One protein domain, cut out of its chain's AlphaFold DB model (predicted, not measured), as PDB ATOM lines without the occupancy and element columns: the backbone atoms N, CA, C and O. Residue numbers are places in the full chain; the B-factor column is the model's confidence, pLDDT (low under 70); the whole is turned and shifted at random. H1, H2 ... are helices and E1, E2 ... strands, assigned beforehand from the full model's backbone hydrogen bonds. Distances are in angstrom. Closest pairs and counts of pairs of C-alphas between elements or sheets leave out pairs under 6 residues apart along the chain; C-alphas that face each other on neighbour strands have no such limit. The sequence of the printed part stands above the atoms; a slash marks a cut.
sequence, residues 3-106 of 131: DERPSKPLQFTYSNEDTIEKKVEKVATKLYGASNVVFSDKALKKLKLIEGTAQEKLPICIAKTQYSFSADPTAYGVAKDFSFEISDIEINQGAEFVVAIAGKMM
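Overview. This is residues 3 to 106 of the 131 residues of the protein "Formate--tetrahydrofolate ligase" of Bacteroidales bacterium (UniProt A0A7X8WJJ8). A strongly twisted sheet of four strands, E1, E3, E4 and E2 in that order, has H1 and H2 over one face, while residues 3 to 12 stick out from this body as a free tail. The tiny helix H3 only grazes the sheet, and the long E3 bends as it passes from E1 to E4. The printed part has 104 residues, with three named helices and four named strands in the order H1, E1, H2, H3, E2, E3, E4; under half of the residues are in them, the class is mixed, helices and strands, and the sheet is mixed. It is only just compact, close to loose, with a radius of gyration of the C-alphas of 15.1 A and spans of 51 by 36 by 23 A.

Arrangement. After the free tail, look at H1, residues 20 to 32, and E1, residues 36 to 39; their closest C-alphas, of Glu 25 and Val 37, are 5.9 A apart. Next comes H2, residues 41 to 49, close to H1 but not clearly touching, with closest C-alphas 20 and 47 at 7.8 A and a steep tilt of 50 degrees, opposite ways. H3, residues 54 to 57, grazes the sheet with residues 55 to 57. Find E2, residues 60 to 63, an edge strand apart from E1, the other edge. E3, residues 83 to 92, is parallel to E1, where N 84 and O 36 are within hydrogen-bond range at 2.9 A. H2 is on the sheet, with a height over the sheet of 8.0 A; the closest C-alphas of H2 and E3, of Ala 43 and Asp 88, are 4.5 A apart. H1 is on the same face as H2, forming two layers, a helix on one face of a sheet. E4, residues 97 to 102, makes an antiparallel hairpin with E3, with N 90 and O 99 at 2.8 A, and is parallel to E2, with N 61 and O 98 at 2.8 A. In H1 and H2 every O i to N i+4 pair is within hydrogen-bond range; H3 is too short for such a pair, and its one O i to N i+3 pair is not within range.

Along the chain. Find C-alpha 20 at (135.893, 139.395, 221.876); from there H1 runs 16.7 A to C-alpha 32. E1 measures 10.2 A, H2 12.5 A, H3 6.4 A and E2 9.6 A. E3 starts at C-alpha 83, (129.336, 154.372, 227.723), bends by 57 degrees at residue 87 and measures 25.5 A. E4 runs 15.9 A to C-alpha 102 at (132.098, 152.162, 217.699).

Size, cuts and confidence. The two C-alphas farthest apart, of Glu 4 and Asp 41, are 52.5 A apart. Without residues 3 to 12 the body spans 39 by 27 by 23 A. The link from E2 to E3, residues 64 to 82, is long. The printed part has no cut, and no printed residue is under 70 in pLDDT.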
ATOM      1  N   ASP A   3     171.533 148.812 229.223       80.44
ATOM      2  CA  ASP A   3     172.173 147.607 229.790       80.44
ATOM      3  C   ASP A   3     172.099 147.525 231.325       80.44
ATOM      4  O   ASP A   3     172.134 146.444 231.899       80.44
ATOM      5  N   GLU A   4     171.958 148.667 232.003       87.00
ATOM      6  CA  GLU A   4     171.866 148.744 233.470       87.00
ATOM      7  C   GLU A   4     170.414 148.806 233.966       87.00
ATOM      8  O   GLU A   4     170.135 148.552 235.138       87.00
ATOM      9  N   ARG A   5     169.473 149.172 233.083       85.75
ATOM     10  CA  ARG A   5     168.035 149.269 233.361       85.75
ATOM     11  C   ARG A   5     167.245 148.820 232.131       85.75
ATOM     12  O   ARG A   5     166.756 149.672 231.383       85.75
ATOM     13  N   PRO A   6     167.108 147.501 231.918       87.06
ATOM     14  CA  PRO A   6     166.314 146.997 230.815       87.06
ATOM     15  C   PRO A   6     164.850 147.422 230.977       87.06
ATOM     16  O   PRO A   6     164.338 147.600 232.088       87.06
ATOM     17  N   SER A   7     164.166 147.590 229.848       86.69
ATOM     18  CA  SER A   7     162.729 147.846 229.823       86.69
ATOM     19  C   SER A   7     161.968 146.734 230.542       86.69
ATOM     20  O   SER A   7     162.303 145.554 230.429       86.69
ATOM     21  N   LYS A   8     160.915 147.118 231.270       89.38
ATOM     22  CA  LYS A   8     160.017 146.155 231.910       89.38
ATOM     23  C   LYS A   8     159.402 145.221 230.854       89.38
ATOM     24  O   LYS A   8     159.207 145.658 229.717       89.38
ATOM     25  N   PRO A   9     159.051 143.977 231.224       90.50
ATOM     26  CA  PRO A   9     158.331 143.078 230.333       90.50
ATOM     27  C   PRO A   9     157.060 143.731 229.789       90.50
ATOM     28  O   PRO A   9     156.338 144.408 230.527       90.50
ATOM     29  N   LEU A  10     156.793 143.515 228.502       92.44
ATOM     30  CA  LEU A  10     155.585 144.000 227.847       92.44
ATOM     31  C   LEU A  10     154.346 143.409 228.532       92.44
ATOM     32  O   LEU A  10     154.263 142.201 228.751       92.44
ATOM     33  N   GLN A  11     153.375 144.264 228.845       92.00
ATOM     34  CA  GLN A  11     152.088 143.852 229.395       92.00
ATOM     35  C   GLN A  11     150.984 144.189 228.400       92.00
ATOM     36  O   GLN A  11     150.748 145.356 228.095       92.00
ATOM     37  N   PHE A  12     150.310 143.160 227.894       95.31
ATOM     38  CA  PHE A  12     149.169 143.331 227.003       95.31
ATOM     39  C   PHE A  12     147.909 143.716 227.788       95.31
ATOM     40  O   PHE A  12     147.696 143.291 228.924       95.31
ATOM     41  N   THR A  13     147.037 144.507 227.161       96.62
ATOM     42  CA  THR A  13     145.785 144.991 227.768       96.62
ATOM     43  C   THR A  13     144.809 143.852 228.096       96.62
ATOM     44  O   THR A  13     144.042 143.943 229.068       96.62
ATOM     45  N   TYR A  14     144.858 142.781 227.302       97.50
ATOM     46  CA  TYR A  14     144.000 141.600 227.365       97.50
ATOM     47  C   TYR A  14     144.792 140.313 227.074       97.50
ATOM     48  O   TYR A  14     145.919 140.366 226.587       97.50
ATOM     49  N   SER A  15     144.189 139.162 227.378       96.94
ATOM     50  CA  SER A  15     144.689 137.821 227.050       96.94
ATOM     51  C   SER A  15     144.149 137.360 225.695       96.94
ATOM     52  O   SER A  15     143.022 137.697 225.330       96.94
ATOM     53  N   ASN A  16     144.905 136.538 224.966       95.12
ATOM     54  CA  ASN A  16     144.431 135.944 223.711       95.12
ATOM     55  C   ASN A  16     143.195 135.050 223.918       95.12
ATOM     56  O   ASN A  16     142.318 135.023 223.057       95.12
ATOM     57  N   GLU A  17     143.070 134.440 225.099       95.81
ATOM     58  CA  GLU A  17     141.950 133.565 225.480       95.81
ATOM     59  C   GLU A  17     140.666 134.318 225.865       95.81
ATOM     60  O   GLU A  17     139.595 133.718 225.994       95.81
ATOM     61  N   ASP A  18     140.747 135.640 226.057       97.12
ATOM     62  CA  ASP A  18     139.565 136.450 226.344       97.12
ATOM     63  C   ASP A  18     138.571 136.377 225.170       97.12
ATOM     64  O   ASP A  18     138.965 136.359 223.996       97.12
ATOM     65  N   THR A  19     137.271 136.387 225.479       96.94
ATOM     66  CA  THR A  19     136.237 136.571 224.448       96.94
ATOM     67  C   THR A  19     136.387 137.946 223.798       96.94
ATOM     68  O   THR A  19     136.967 138.870 224.383       96.94
ATOM     69  N   ILE A  20     135.853 138.111 222.589       97.69
ATOM     70  CA  ILE A  20     135.893 139.395 221.876       97.69
ATOM     71  C   ILE A  20     135.260 140.511 222.714       97.69
ATOM     72  O   ILE A  20     135.842 141.590 222.827       97.69
ATOM     73  N   GLU A  21     134.132 140.249 223.378       97.56
ATOM     74  CA  GLU A  21     133.476 141.199 224.278       97.56
ATOM     75  C   GLU A  21     134.419 141.635 225.393       97.56
ATOM     76  O   GLU A  21     134.568 142.831 225.652       97.56
ATOM     77  N   LYS A  22     135.115 140.675 226.015       97.75
ATOM     78  CA  LYS A  22     136.017 140.975 227.124       97.75
ATOM     79  C   LYS A  22     137.254 141.740 226.669       97.75
ATOM     80  O   LYS A  22     137.731 142.617 227.392       97.75
ATOM     81  N   LYS A  23     137.762 141.451 225.469       98.38
ATOM     82  CA  LYS A  23     138.851 142.221 224.850       98.38
ATOM     83  C   LYS A  23     138.421 143.668 224.619       98.38
ATOM     84  O   LYS A  23     139.158 144.579 224.998       98.38
ATOM     85  N   VAL A  24     137.221 143.887 224.070       98.06
ATOM     86  CA  VAL A  24     136.683 145.237 223.827       98.06
ATOM     87  C   VAL A  24     136.495 145.978 225.149       98.06
ATOM     88  O   VAL A  24     136.939 147.116 225.268       98.06
ATOM     89  N   GLU A  25     135.922 145.325 226.162       97.94
ATOM     90  CA  GLU A  25     135.745 145.890 227.503       97.94
ATOM     91  C   GLU A  25     137.080 146.309 228.126       97.94
ATOM     92  O   GLU A  25     137.209 147.431 228.616       97.94
ATOM     93  N   LYS A  26     138.106 145.449 228.068       98.00
ATOM     94  CA  LYS A  26     139.441 145.762 228.597       98.00
ATOM     95  C   LYS A  26     140.075 146.950 227.876       98.00
ATOM     96  O   LYS A  26     140.672 147.790 228.540       98.00
ATOM     97  N   VAL A  27     139.948 147.047 226.552       97.38
ATOM     98  CA  VAL A  27     140.472 148.201 225.804       97.38
ATOM     99  C   VAL A  27     139.692 149.473 226.147       97.38
ATOM    100  O   VAL A  27     140.302 150.483 226.493       97.38
ATOM    101  N   ALA A  28     138.360 149.422 226.128       96.25
ATOM    102  CA  ALA A  28     137.517 150.582 226.397       96.25
ATOM    103  C   ALA A  28     137.706 151.130 227.820       96.25
ATOM    104  O   ALA A  28     137.857 152.336 228.002       96.25
ATOM    105  N   THR A  29     137.766 150.259 228.824       95.56
ATOM    106  CA  THR A  29     137.894 150.676 230.229       95.56
ATOM    107  C   THR A  29     139.323 151.082 230.593       95.56
ATOM    108  O   THR A  29     139.518 152.104 231.244       95.56
ATOM    109  N   LYS A  30     140.345 150.329 230.154       95.25
ATOM    110  CA  LYS A  30     141.738 150.574 230.568       95.25
ATOM    111  C   LYS A  30     142.467 151.611 229.721       95.25
ATOM    112  O   LYS A  30     143.355 152.275 230.246       95.25
ATOM    113  N   LEU A  31     142.155 151.706 228.426       94.19
ATOM    114  CA  LEU A  31     142.840 152.627 227.513       94.19
ATOM    115  C   LEU A  31     142.008 153.873 227.223       94.19
ATOM    116  O   LEU A  31     142.564 154.966 227.189       94.19
ATOM    117  N   TYR A  32     140.695 153.729 227.014       94.38
ATOM    118  CA  TYR A  32     139.840 154.870 226.661       94.38
ATOM    119  C   TYR A  32     139.182 155.544 227.870       94.38
ATOM    120  O   TYR A  32     138.758 156.689 227.758       94.38
ATOM    121  N   GLY A  33     139.104 154.870 229.021       94.00
ATOM    122  CA  GLY A  33     138.456 155.409 230.221       94.00
ATOM    123  C   GLY A  33     136.925 155.356 230.183       94.00
ATOM    124  O   GLY A  33     136.272 156.137 230.871       94.00
ATOM    125  N   ALA A  34     136.349 154.454 229.384       95.38
ATOM    126  CA  ALA A  34     134.910 154.202 229.379       95.38
ATOM    127  C   ALA A  34     134.458 153.576 230.707       95.38
ATOM    128  O   ALA A  34     135.163 152.736 231.271       95.38
ATOM    129  N   SER A  35     133.254 153.914 231.169       95.38
ATOM    130  CA  SER A  35     132.664 153.300 232.370       95.38
ATOM    131  C   SER A  35     132.146 151.892 232.097       95.38
ATOM    132  O   SER A  35     132.215 151.014 232.953       95.38
ATOM    133  N   ASN A  36     131.618 151.676 230.896       94.88
ATOM    134  CA  ASN A  36     131.064 150.411 230.446       94.88
ATOM    135  C   ASN A  36     131.096 150.324 228.916       94.88
ATOM    136  O   ASN A  36     131.334 151.310 228.213       94.88
ATOM    137  N   VAL A  37     130.837 149.124 228.403       97.00
ATOM    138  CA  VAL A  37     130.669 148.859 226.972       97.00
ATOM    139  C   VAL A  37     129.263 148.331 226.737       97.00
ATOM    140  O   VAL A  37     128.779 147.495 227.500       97.00
ATOM    141  N   VAL A  38     128.615 148.811 225.679       96.38
ATOM    142  CA  VAL A  38     127.293 148.350 225.250       96.38
ATOM    143  C   VAL A  38     127.396 147.857 223.818       96.38
ATOM    144  O   VAL A  38     127.971 148.527 222.966       96.38
ATOM    145  N   PHE A  39     126.837 146.684 223.543       97.00
ATOM    146  CA  PHE A  39     126.793 146.115 222.202       97.00
ATOM    147  C   PHE A  39     125.379 146.232 221.653       97.00
ATOM    148  O   PHE A  39     124.414 145.904 222.338       97.00
ATOM    149  N   SER A  40     125.262 146.669 220.405       96.31
ATOM    150  CA  SER A  40     123.989 146.621 219.690       96.31
ATOM    151  C   SER A  40     123.550 145.178 219.418       96.31
ATOM    152  O   SER A  40     124.377 144.268 219.299       96.31
ATOM    153  N   ASP A  41     122.253 144.973 219.184       97.00
ATOM    154  CA  ASP A  41     121.706 143.669 218.782       97.00
ATOM    155  C   ASP A  41     122.386 143.102 217.530       97.00
ATOM    156  O   ASP A  41     122.542 141.888 217.381       97.00
ATOM    157  N   LYS A  42     122.799 143.980 216.608       95.81
ATOM    158  CA  LYS A  42     123.511 143.592 215.388       95.81
ATOM    159  C   LYS A  42     124.884 143.008 215.718       95.81
ATOM    160  O   LYS A  42     125.229 141.948 215.196       95.81
ATOM    161  N   ALA A  43     125.638 143.679 216.589       96.50
ATOM    162  CA  ALA A  43     126.936 143.207 217.054       96.50
ATOM    163  C   ALA A  43     126.799 141.874 217.806       96.50
ATOM    164  O   ALA A  43     127.485 140.913 217.465       96.50
ATOM    165  N   LEU A  44     125.849 141.778 218.744       97.44
ATOM    166  CA  LEU A  44     125.593 140.560 219.520       97.44
ATOM    167  C   LEU A  44     125.232 139.363 218.634       97.44
ATOM    168  O   LEU A  44     125.756 138.269 218.829       97.44
ATOM    169  N   LYS A  45     124.389 139.562 217.611       97.62
ATOM    170  CA  LYS A  45     124.063 138.503 216.643       97.62
ATOM    171  C   LYS A  45     125.304 137.973 215.933       97.62
ATOM    172  O   LYS A  45     125.406 136.769 215.742       97.62
ATOM    173  N   LYS A  46     126.239 138.845 215.547       96.81
ATOM    174  CA  LYS A  46     127.476 138.432 214.870       96.81
ATOM    175  C   LYS A  46     128.451 137.719 215.799       96.81
ATOM    176  O   LYS A  46     129.068 136.755 215.370       96.81
ATOM    177  N   LEU A  47     128.553 138.151 217.053       96.88
ATOM    178  CA  LEU A  47     129.357 137.459 218.064       96.88
ATOM    179  C   LEU A  47     128.815 136.051 218.324       96.88
ATOM    180  O   LEU A  47     129.570 135.087 218.306       96.88
ATOM    181  N   LYS A  48     127.489 135.911 218.408       96.94
ATOM    182  CA  LYS A  48     126.836 134.606 218.539       96.94
ATOM    183  C   LYS A  48     127.102 133.661 217.359       96.94
ATOM    184  O   LYS A  48     127.109 132.451 217.539       96.94
ATOM    185  N   LEU A  49     127.327 134.182 216.147       95.19
ATOM    186  CA  LEU A  49     127.637 133.349 214.973       95.19
ATOM    187  C   LEU A  49     129.021 132.684 215.040       95.19
ATOM    188  O   LEU A  49     129.243 131.705 214.334       95.19
ATOM    189  N   ILE A  50     129.940 133.224 215.841       94.81
ATOM    190  CA  ILE A  50     131.311 132.714 215.997       94.81
ATOM    191  C   ILE A  50     131.562 132.101 217.375       94.81
ATOM    192  O   ILE A  50     132.691 131.751 217.703       94.81
ATOM    193  N   GLU A  51     130.524 131.981 218.198       95.00
ATOM    194  CA  GLU A  51     130.616 131.347 219.507       95.00
ATOM    195  C   GLU A  51     130.996 129.865 219.345       95.00
ATOM    196  O   GLU A  51     130.393 129.138 218.551       95.00
ATOM    197  N   GLY A  52     132.028 129.413 220.065       93.38
ATOM    198  CA  GLY A  52     132.538 128.044 219.970       93.38
ATOM    199  C   GLY A  52     133.360 127.744 218.711       93.38
ATOM    200  O   GLY A  52     133.733 126.590 218.492       93.38
ATOM    201  N   THR A  53     133.662 128.743 217.879       94.12
ATOM    202  CA  THR A  53     134.525 128.580 216.705       94.12
ATOM    203  C   THR A  53     135.931 129.130 216.965       94.12
ATOM    204  O   THR A  53     136.173 129.859 217.926       94.12
ATOM    205  N   ALA A  54     136.891 128.824 216.085       90.25
ATOM    206  CA  ALA A  54     138.256 129.359 216.199       90.25
ATOM    207  C   ALA A  54     138.304 130.902 216.140       90.25
ATOM    208  O   ALA A  54     139.250 131.525 216.617       90.25
ATOM    209  N   GLN A  55     137.270 131.526 215.568       93.62
ATOM    210  CA  GLN A  55     137.167 132.971 215.409       93.62
ATOM    211  C   GLN A  55     136.835 133.702 216.722       93.62
ATOM    212  O   GLN A  55     137.141 134.887 216.843       93.62
ATOM    213  N   GLU A  56     136.261 133.020 217.720       95.19
ATOM    214  CA  GLU A  56     135.853 133.615 219.006       95.19
ATOM    215  C   GLU A  56     137.027 134.253 219.770       95.19
ATOM    216  O   GLU A  56     136.854 135.181 220.565       95.19
ATOM    217  N   LYS A  57     138.243 133.748 219.533       96.06
ATOM    218  CA  LYS A  57     139.467 134.160 220.231       96.06
ATOM    219  C   LYS A  57     140.375 135.052 219.395       96.06
ATOM    220  O   LYS A  57     141.475 135.380 219.838       96.06
ATOM    221  N   LEU A  58     139.917 135.525 218.238       97.25
ATOM    222  CA  LEU A  58     140.713 136.442 217.429       97.25
ATOM    223  C   LEU A  58     141.022 137.754 218.185       97.25
ATOM    224  O   LEU A  58     140.274 138.164 219.085       97.25
ATOM    225  N   PRO A  59     142.151 138.411 217.875       97.81
ATOM    226  CA  PRO A  59     142.440 139.760 218.340       97.81
ATOM    227  C   PRO A  59     141.424 140.765 217.786       97.81
ATOM    228  O   PRO A  59     140.730 140.511 216.800       97.81
ATOM    229  N   ILE A  60     141.347 141.931 218.430       97.88
ATOM    230  CA  ILE A  60     140.376 142.970 218.083       97.88
ATOM    231  C   ILE A  60     141.052 144.230 217.539       97.88
ATOM    232  O   ILE A  60     142.133 144.620 217.979       97.88
ATOM    233  N   CYS A  61     140.364 144.910 216.631       96.88
ATOM    234  CA  CYS A  61     140.663 146.255 216.166       96.88
ATOM    235  C   CYS A  61     139.418 147.122 216.387       96.88
ATOM    236  O   CYS A  61     138.350 146.820 215.862       96.88
ATOM    237  N   ILE A  62     139.518 148.180 217.192       96.50
ATOM    238  CA  ILE A  62     138.367 149.050 217.465       96.50
ATOM    239  C   ILE A  62     138.382 150.222 216.488       96.50
ATOM    240  O   ILE A  62     139.251 151.090 216.552       96.50
ATOM    241  N   ALA A  63     137.377 150.271 215.619       94.69
ATOM    242  CA  ALA A  63     137.146 151.369 214.700       94.69
ATOM    243  C   ALA A  63     136.272 152.429 215.386       94.69
ATOM    244  O   ALA A  63     135.058 152.272 215.497       94.69
ATOM    245  N   LYS A  64     136.894 153.514 215.855       93.31
ATOM    246  CA  LYS A  64     136.240 154.670 216.496       93.31
ATOM    247  C   LYS A  64     136.775 155.987 215.937       93.31
ATOM    248  O   LYS A  64     137.816 156.005 215.289       93.31
ATOM    249  N   THR A  65     136.100 157.099 216.224       91.12
ATOM    250  CA  THR A  65     136.623 158.432 215.878       91.12
ATOM    251  C   THR A  65     138.031 158.654 216.444       91.12
ATOM    252  O   THR A  65     138.299 158.297 217.583       91.12
ATOM    253  N   GLN A  66     138.935 159.261 215.687       90.38
ATOM    254  CA  GLN A  66     140.285 159.600 216.145       90.38
ATOM    255  C   GLN A  66     140.341 160.874 217.004       90.38
ATOM    256  O   GLN A  66     141.375 161.172 217.589       90.38
ATOM    257  N   TYR A  67     139.246 161.639 217.069       90.12
ATOM    258  CA  TYR A  67     139.222 162.967 217.696       90.12
ATOM    259  C   TYR A  67     138.985 162.949 219.211       90.12
ATOM    260  O   TYR A  67     139.118 163.981 219.862       90.12
ATOM    261  N   SER A  68     138.623 161.797 219.776       91.31
ATOM    262  CA  SER A  68     138.259 161.652 221.187       91.31
ATOM    263  C   SER A  68     138.626 160.267 221.709       91.31
ATOM    264  O   SER A  68     138.732 159.324 220.925       91.31
ATOM    265  N   PHE A  69     138.775 160.113 223.026       92.50
ATOM    266  CA  PHE A  69     138.832 158.797 223.669       92.50
ATOM    267  C   PHE A  69     137.474 158.072 223.629       92.50
ATOM    268  O   PHE A  69     137.438 156.850 223.490       92.50
ATOM    269  N   SER A  70     136.356 158.802 223.650       91.44
ATOM    270  CA  SER A  70     135.013 158.228 223.517       91.44
ATOM    271  C   SER A  70     134.645 157.946 222.055       91.44
ATOM    272  O   SER A  70     135.436 158.161 221.138       91.44
ATOM    273  N   ALA A  71     133.438 157.444 221.792       89.06
ATOM    274  CA  ALA A  71     132.922 157.310 220.425       89.06
ATOM    275  C   ALA A  71     132.344 158.626 219.849       89.06
ATOM    276  O   ALA A  71     131.906 158.640 218.699       89.06
ATOM    277  N   ASP A  72     132.364 159.719 220.620       89.12
ATOM    278  CA  ASP A  72     131.846 161.035 220.239       89.12
ATOM    279  C   ASP A  72     132.996 161.978 219.825       89.12
ATOM    280  O   ASP A  72     133.841 162.308 220.661       89.12
ATOM    281  N   PRO A  73     133.047 162.443 218.559       88.19
ATOM    282  CA  PRO A  73     134.116 163.320 218.077       88.19
ATOM    283  C   PRO A  73     134.126 164.714 218.725       88.19
ATOM    284  O   PRO A  73     135.119 165.423 218.591       88.19
ATOM    285  N   THR A  74     133.040 165.118 219.390       88.69
ATOM    286  CA  THR A  74     132.905 166.430 220.044       88.69
ATOM    287  C   THR A  74     133.288 166.410 221.524       88.69
ATOM    288  O   THR A  74     133.453 167.463 222.139       88.69
ATOM    289  N   ALA A  75     133.489 165.222 222.102       87.12
ATOM    290  CA  ALA A  75     133.933 165.056 223.481       87.12
ATOM    291  C   ALA A  75     135.452 165.282 223.591       87.12
ATOM    292  O   ALA A  75     136.234 164.336 223.676       87.12
ATOM    293  N   TYR A  76     135.869 166.548 223.545       78.50
ATOM    294  CA  TYR A  76     137.277 166.940 223.594       78.50
ATOM    295  C   TYR A  76     137.923 166.721 224.970       78.50
ATOM    296  O   TYR A  76     137.271 166.766 226.014       78.50
ATOM    297  N   GLY A  77     139.249 166.560 224.973       80.62
ATOM    298  CA  GLY A  77     140.040 166.389 226.190       80.62
ATOM    299  C   GLY A  77     139.955 164.972 226.759       80.62
ATOM    300  O   GLY A  77     139.899 163.990 226.020       80.62
ATOM    301  N   VAL A  78     139.992 164.858 228.087       80.06
ATOM    302  CA  VAL A  78     139.847 163.567 228.772       80.06
ATOM    303  C   VAL A  78     138.361 163.293 228.957       80.06
ATOM    304  O   VAL A  78     137.772 163.716 229.952       80.06
ATOM    305  N   ALA A  79     137.757 162.606 227.987       81.94
ATOM    306  CA  ALA A  79     136.399 162.100 228.127       81.94
ATOM    307  C   ALA A  79     136.319 161.177 229.356       81.94
ATOM    308  O   ALA A  79     137.174 160.312 229.548       81.94
ATOM    309  N   LYS A  80     135.306 161.381 230.195       84.06
ATOM    310  CA  LYS A  80     135.033 160.576 231.391       84.06
ATOM    311  C   LYS A  80     133.569 160.171 231.404       84.06
ATOM    312  O   LYS A  80     132.760 160.787 230.716       84.06
ATOM    313  N   ASP A  81     133.265 159.142 232.183       87.75
ATOM    314  CA  ASP A  81     131.898 158.724 232.501       87.75
ATOM    315  C   ASP A  81     131.022 158.441 231.269       87.75
ATOM    316  O   ASP A  81     129.820 158.703 231.257       87.75
ATOM    317  N   PHE A  82     131.633 157.908 230.206       92.19
ATOM    318  CA  PHE A  82     130.936 157.588 228.964       92.19
ATOM    319  C   PHE A  82     130.756 156.080 228.787       92.19
ATOM    320  O   PHE A  82     131.643 155.276 229.087       92.19
ATOM    321  N   SER A  83     129.603 155.716 228.227       93.00
ATOM    322  CA  SER A  83     129.336 154.372 227.723       93.00
ATOM    323  C   SER A  83     129.914 154.229 226.320       93.00
ATOM    324  O   SER A  83     129.705 155.088 225.458       93.00
ATOM    325  N   PHE A  84     130.662 153.157 226.079       95.06
ATOM    326  CA  PHE A  84     131.263 152.886 224.780       95.06
ATOM    327  C   PHE A  84     130.379 151.932 223.974       95.06
ATOM    328  O   PHE A  84     130.331 150.732 224.240       95.06
ATOM    329  N   GLU A  85     129.652 152.472 222.999       95.19
ATOM    330  CA  GLU A  85     128.704 151.703 222.193       95.19
ATOM    331  C   GLU A  85     129.366 151.085 220.951       95.19
ATOM    332  O   GLU A  85     129.923 151.795 220.109       95.19
ATOM    333  N   ILE A  86     129.244 149.763 220.811       96.56
ATOM    334  CA  ILE A  86     129.633 148.989 219.631       96.56
ATOM    335  C   ILE A  86     128.409 148.778 218.736       96.56
ATOM    336  O   ILE A  86     127.506 147.984 219.029       96.56
ATOM    337  N   SER A  87     128.392 149.484 217.610       94.75
ATOM    338  CA  SER A  87     127.288 149.488 216.651       94.75
ATOM    339  C   SER A  87     127.322 148.291 215.700       94.75
ATOM    340  O   SER A  87     126.279 147.869 215.202       94.75
ATOM    341  N   ASP A  88     128.498 147.713 215.449       94.75
ATOM    342  CA  ASP A  88     128.644 146.529 214.606       94.75
ATOM    343  C   ASP A  88     129.973 145.801 214.859       94.75
ATOM    344  O   ASP A  88     130.912 146.354 215.430       94.75
ATOM    345  N   ILE A  89     130.047 144.557 214.396       95.88
ATOM    346  CA  ILE A  89     131.240 143.708 214.434       95.88
ATOM    347  C   ILE A  89     131.537 143.210 213.016       95.88
ATOM    348  O   ILE A  89     130.623 142.831 212.288       95.88
ATOM    349  N   GLU A  90     132.793 143.177 212.594       94.75
ATOM    350  CA  GLU A  90     133.201 142.535 211.339       94.75
ATOM    351  C   GLU A  90     134.304 141.522 211.592       94.75
ATOM    352  O   GLU A  90     135.287 141.812 212.264       94.75
ATOM    353  N   ILE A  91     134.130 140.316 211.063       95.75
ATOM    354  CA  ILE A  91     135.046 139.201 211.290       95.75
ATOM    355  C   ILE A  91     135.920 139.068 210.047       95.75
ATOM    356  O   ILE A  91     135.466 138.574 209.014       95.75
ATOM    357  N   ASN A  92     137.173 139.508 210.141       93.56
ATOM    358  CA  ASN A  92     138.137 139.391 209.054       93.56
ATOM    359  C   ASN A  92     138.918 138.094 209.217       93.56
ATOM    360  O   ASN A  92     140.033 138.085 209.731       93.56
ATOM    361  N   GLN A  93     138.328 136.987 208.767       90.06
ATOM    362  CA  GLN A  93     138.928 135.665 208.945       90.06
ATOM    363  C   GLN A  93     140.296 135.537 208.262       90.06
ATOM    364  O   GLN A  93     141.208 134.985 208.856       90.06
ATOM    365  N   GLY A  94     140.461 136.074 207.049       92.88
ATOM    366  CA  GLY A  94     141.732 135.971 206.321       92.88
ATOM    367  C   GLY A  94     142.882 136.757 206.956       92.88
ATOM    368  O   GLY A  94     144.030 136.356 206.824       92.88
ATOM    369  N   ALA A  95     142.579 137.858 207.649       93.81
ATOM    370  CA  ALA A  95     143.575 138.660 208.358       93.81
ATOM    371  C   ALA A  95     143.650 138.328 209.859       93.81
ATOM    372  O   ALA A  95     144.436 138.936 210.578       93.81
ATOM    373  N   GLU A  96     142.822 137.388 210.321       95.25
ATOM    374  CA  GLU A  96     142.788 136.879 211.691       95.25
ATOM    375  C   GLU A  96     142.548 137.959 212.759       95.25
ATOM    376  O   GLU A  96     143.172 137.962 213.815       95.25
ATOM    377  N   PHE A  97     141.602 138.874 212.523       96.75
ATOM    378  CA  PHE A  97     141.136 139.803 213.559       96.75
ATOM    379  C   PHE A  97     139.668 140.194 213.388       96.75
ATOM    380  O   PHE A  97     139.060 140.035 212.328       96.75
ATOM    381  N   VAL A  98     139.096 140.747 214.452       97.44
ATOM    382  CA  VAL A  98     137.725 141.257 214.478       97.44
ATOM    383  C   VAL A  98     137.735 142.776 214.579       97.44
ATOM    384  O   VAL A  98     138.408 143.341 215.437       97.44
ATOM    385  N   VAL A  99     136.975 143.458 213.725       96.69
ATOM    386  CA  VAL A  99     136.749 144.903 213.819       96.69
ATOM    387  C   VAL A  99     135.510 145.166 214.665       96.69
ATOM    388  O   VAL A  99     134.410 144.776 214.283       96.69
ATOM    389  N   ALA A 100     135.671 145.862 215.786       96.62
ATOM    390  CA  ALA A 100     134.565 146.386 216.579       96.62
ATOM    391  C   ALA A 100     134.321 147.850 216.209       96.62
ATOM    392  O   ALA A 100     135.168 148.711 216.451       96.62
ATOM    393  N   ILE A 101     133.177 148.127 215.590       95.19
ATOM    394  CA  ILE A 101     132.825 149.459 215.100       95.19
ATOM    395  C   ILE A 101     132.096 150.199 216.217       95.19
ATOM    396  O   ILE A 101     131.041 149.760 216.668       95.19
ATOM    397  N   ALA A 102     132.660 151.321 216.656       93.75
ATOM    398  CA  ALA A 102     132.098 152.162 217.699       93.75
ATOM    399  C   ALA A 102     131.613 153.501 217.130       93.75
ATOM    400  O   ALA A 102     132.327 154.185 216.388       93.75
ATOM    401  N   GLY A 103     130.395 153.889 217.508       81.81
ATOM    402  CA  GLY A 103     129.738 155.094 217.001       81.81
ATOM    403  C   GLY A 103     129.393 155.031 215.505       81.81
ATOM    404  O   GLY A 103     129.293 153.960 214.898       81.81
ATOM    405  N   LYS A 104     129.176 156.209 214.905       72.94
ATOM    406  CA  LYS A 104     128.889 156.375 213.470       72.94
ATOM    407  C   LYS A 104     130.182 156.698 212.720       72.94
ATOM    408  O   LYS A 104     130.557 157.862 212.606       72.94
ATOM    409  N   MET A 105     130.869 155.676 212.217       71.50
ATOM    410  CA  MET A 105     132.067 155.850 211.388       71.50
ATOM    411  C   MET A 105     131.735 155.706 209.895       71.50
ATOM    412  O   MET A 105     131.131 154.718 209.477       71.50
ATOM    413  N   MET A 106     132.171 156.673 209.079       70.00
ATOM    414  CA  MET A 106     132.127 156.553 207.618       70.00
ATOM    415  C   MET A 106     133.285 155.690 207.122       70.00
ATOM    416  O   MET A 106     134.442 155.987 207.401       70.00
TER     417      MET A 106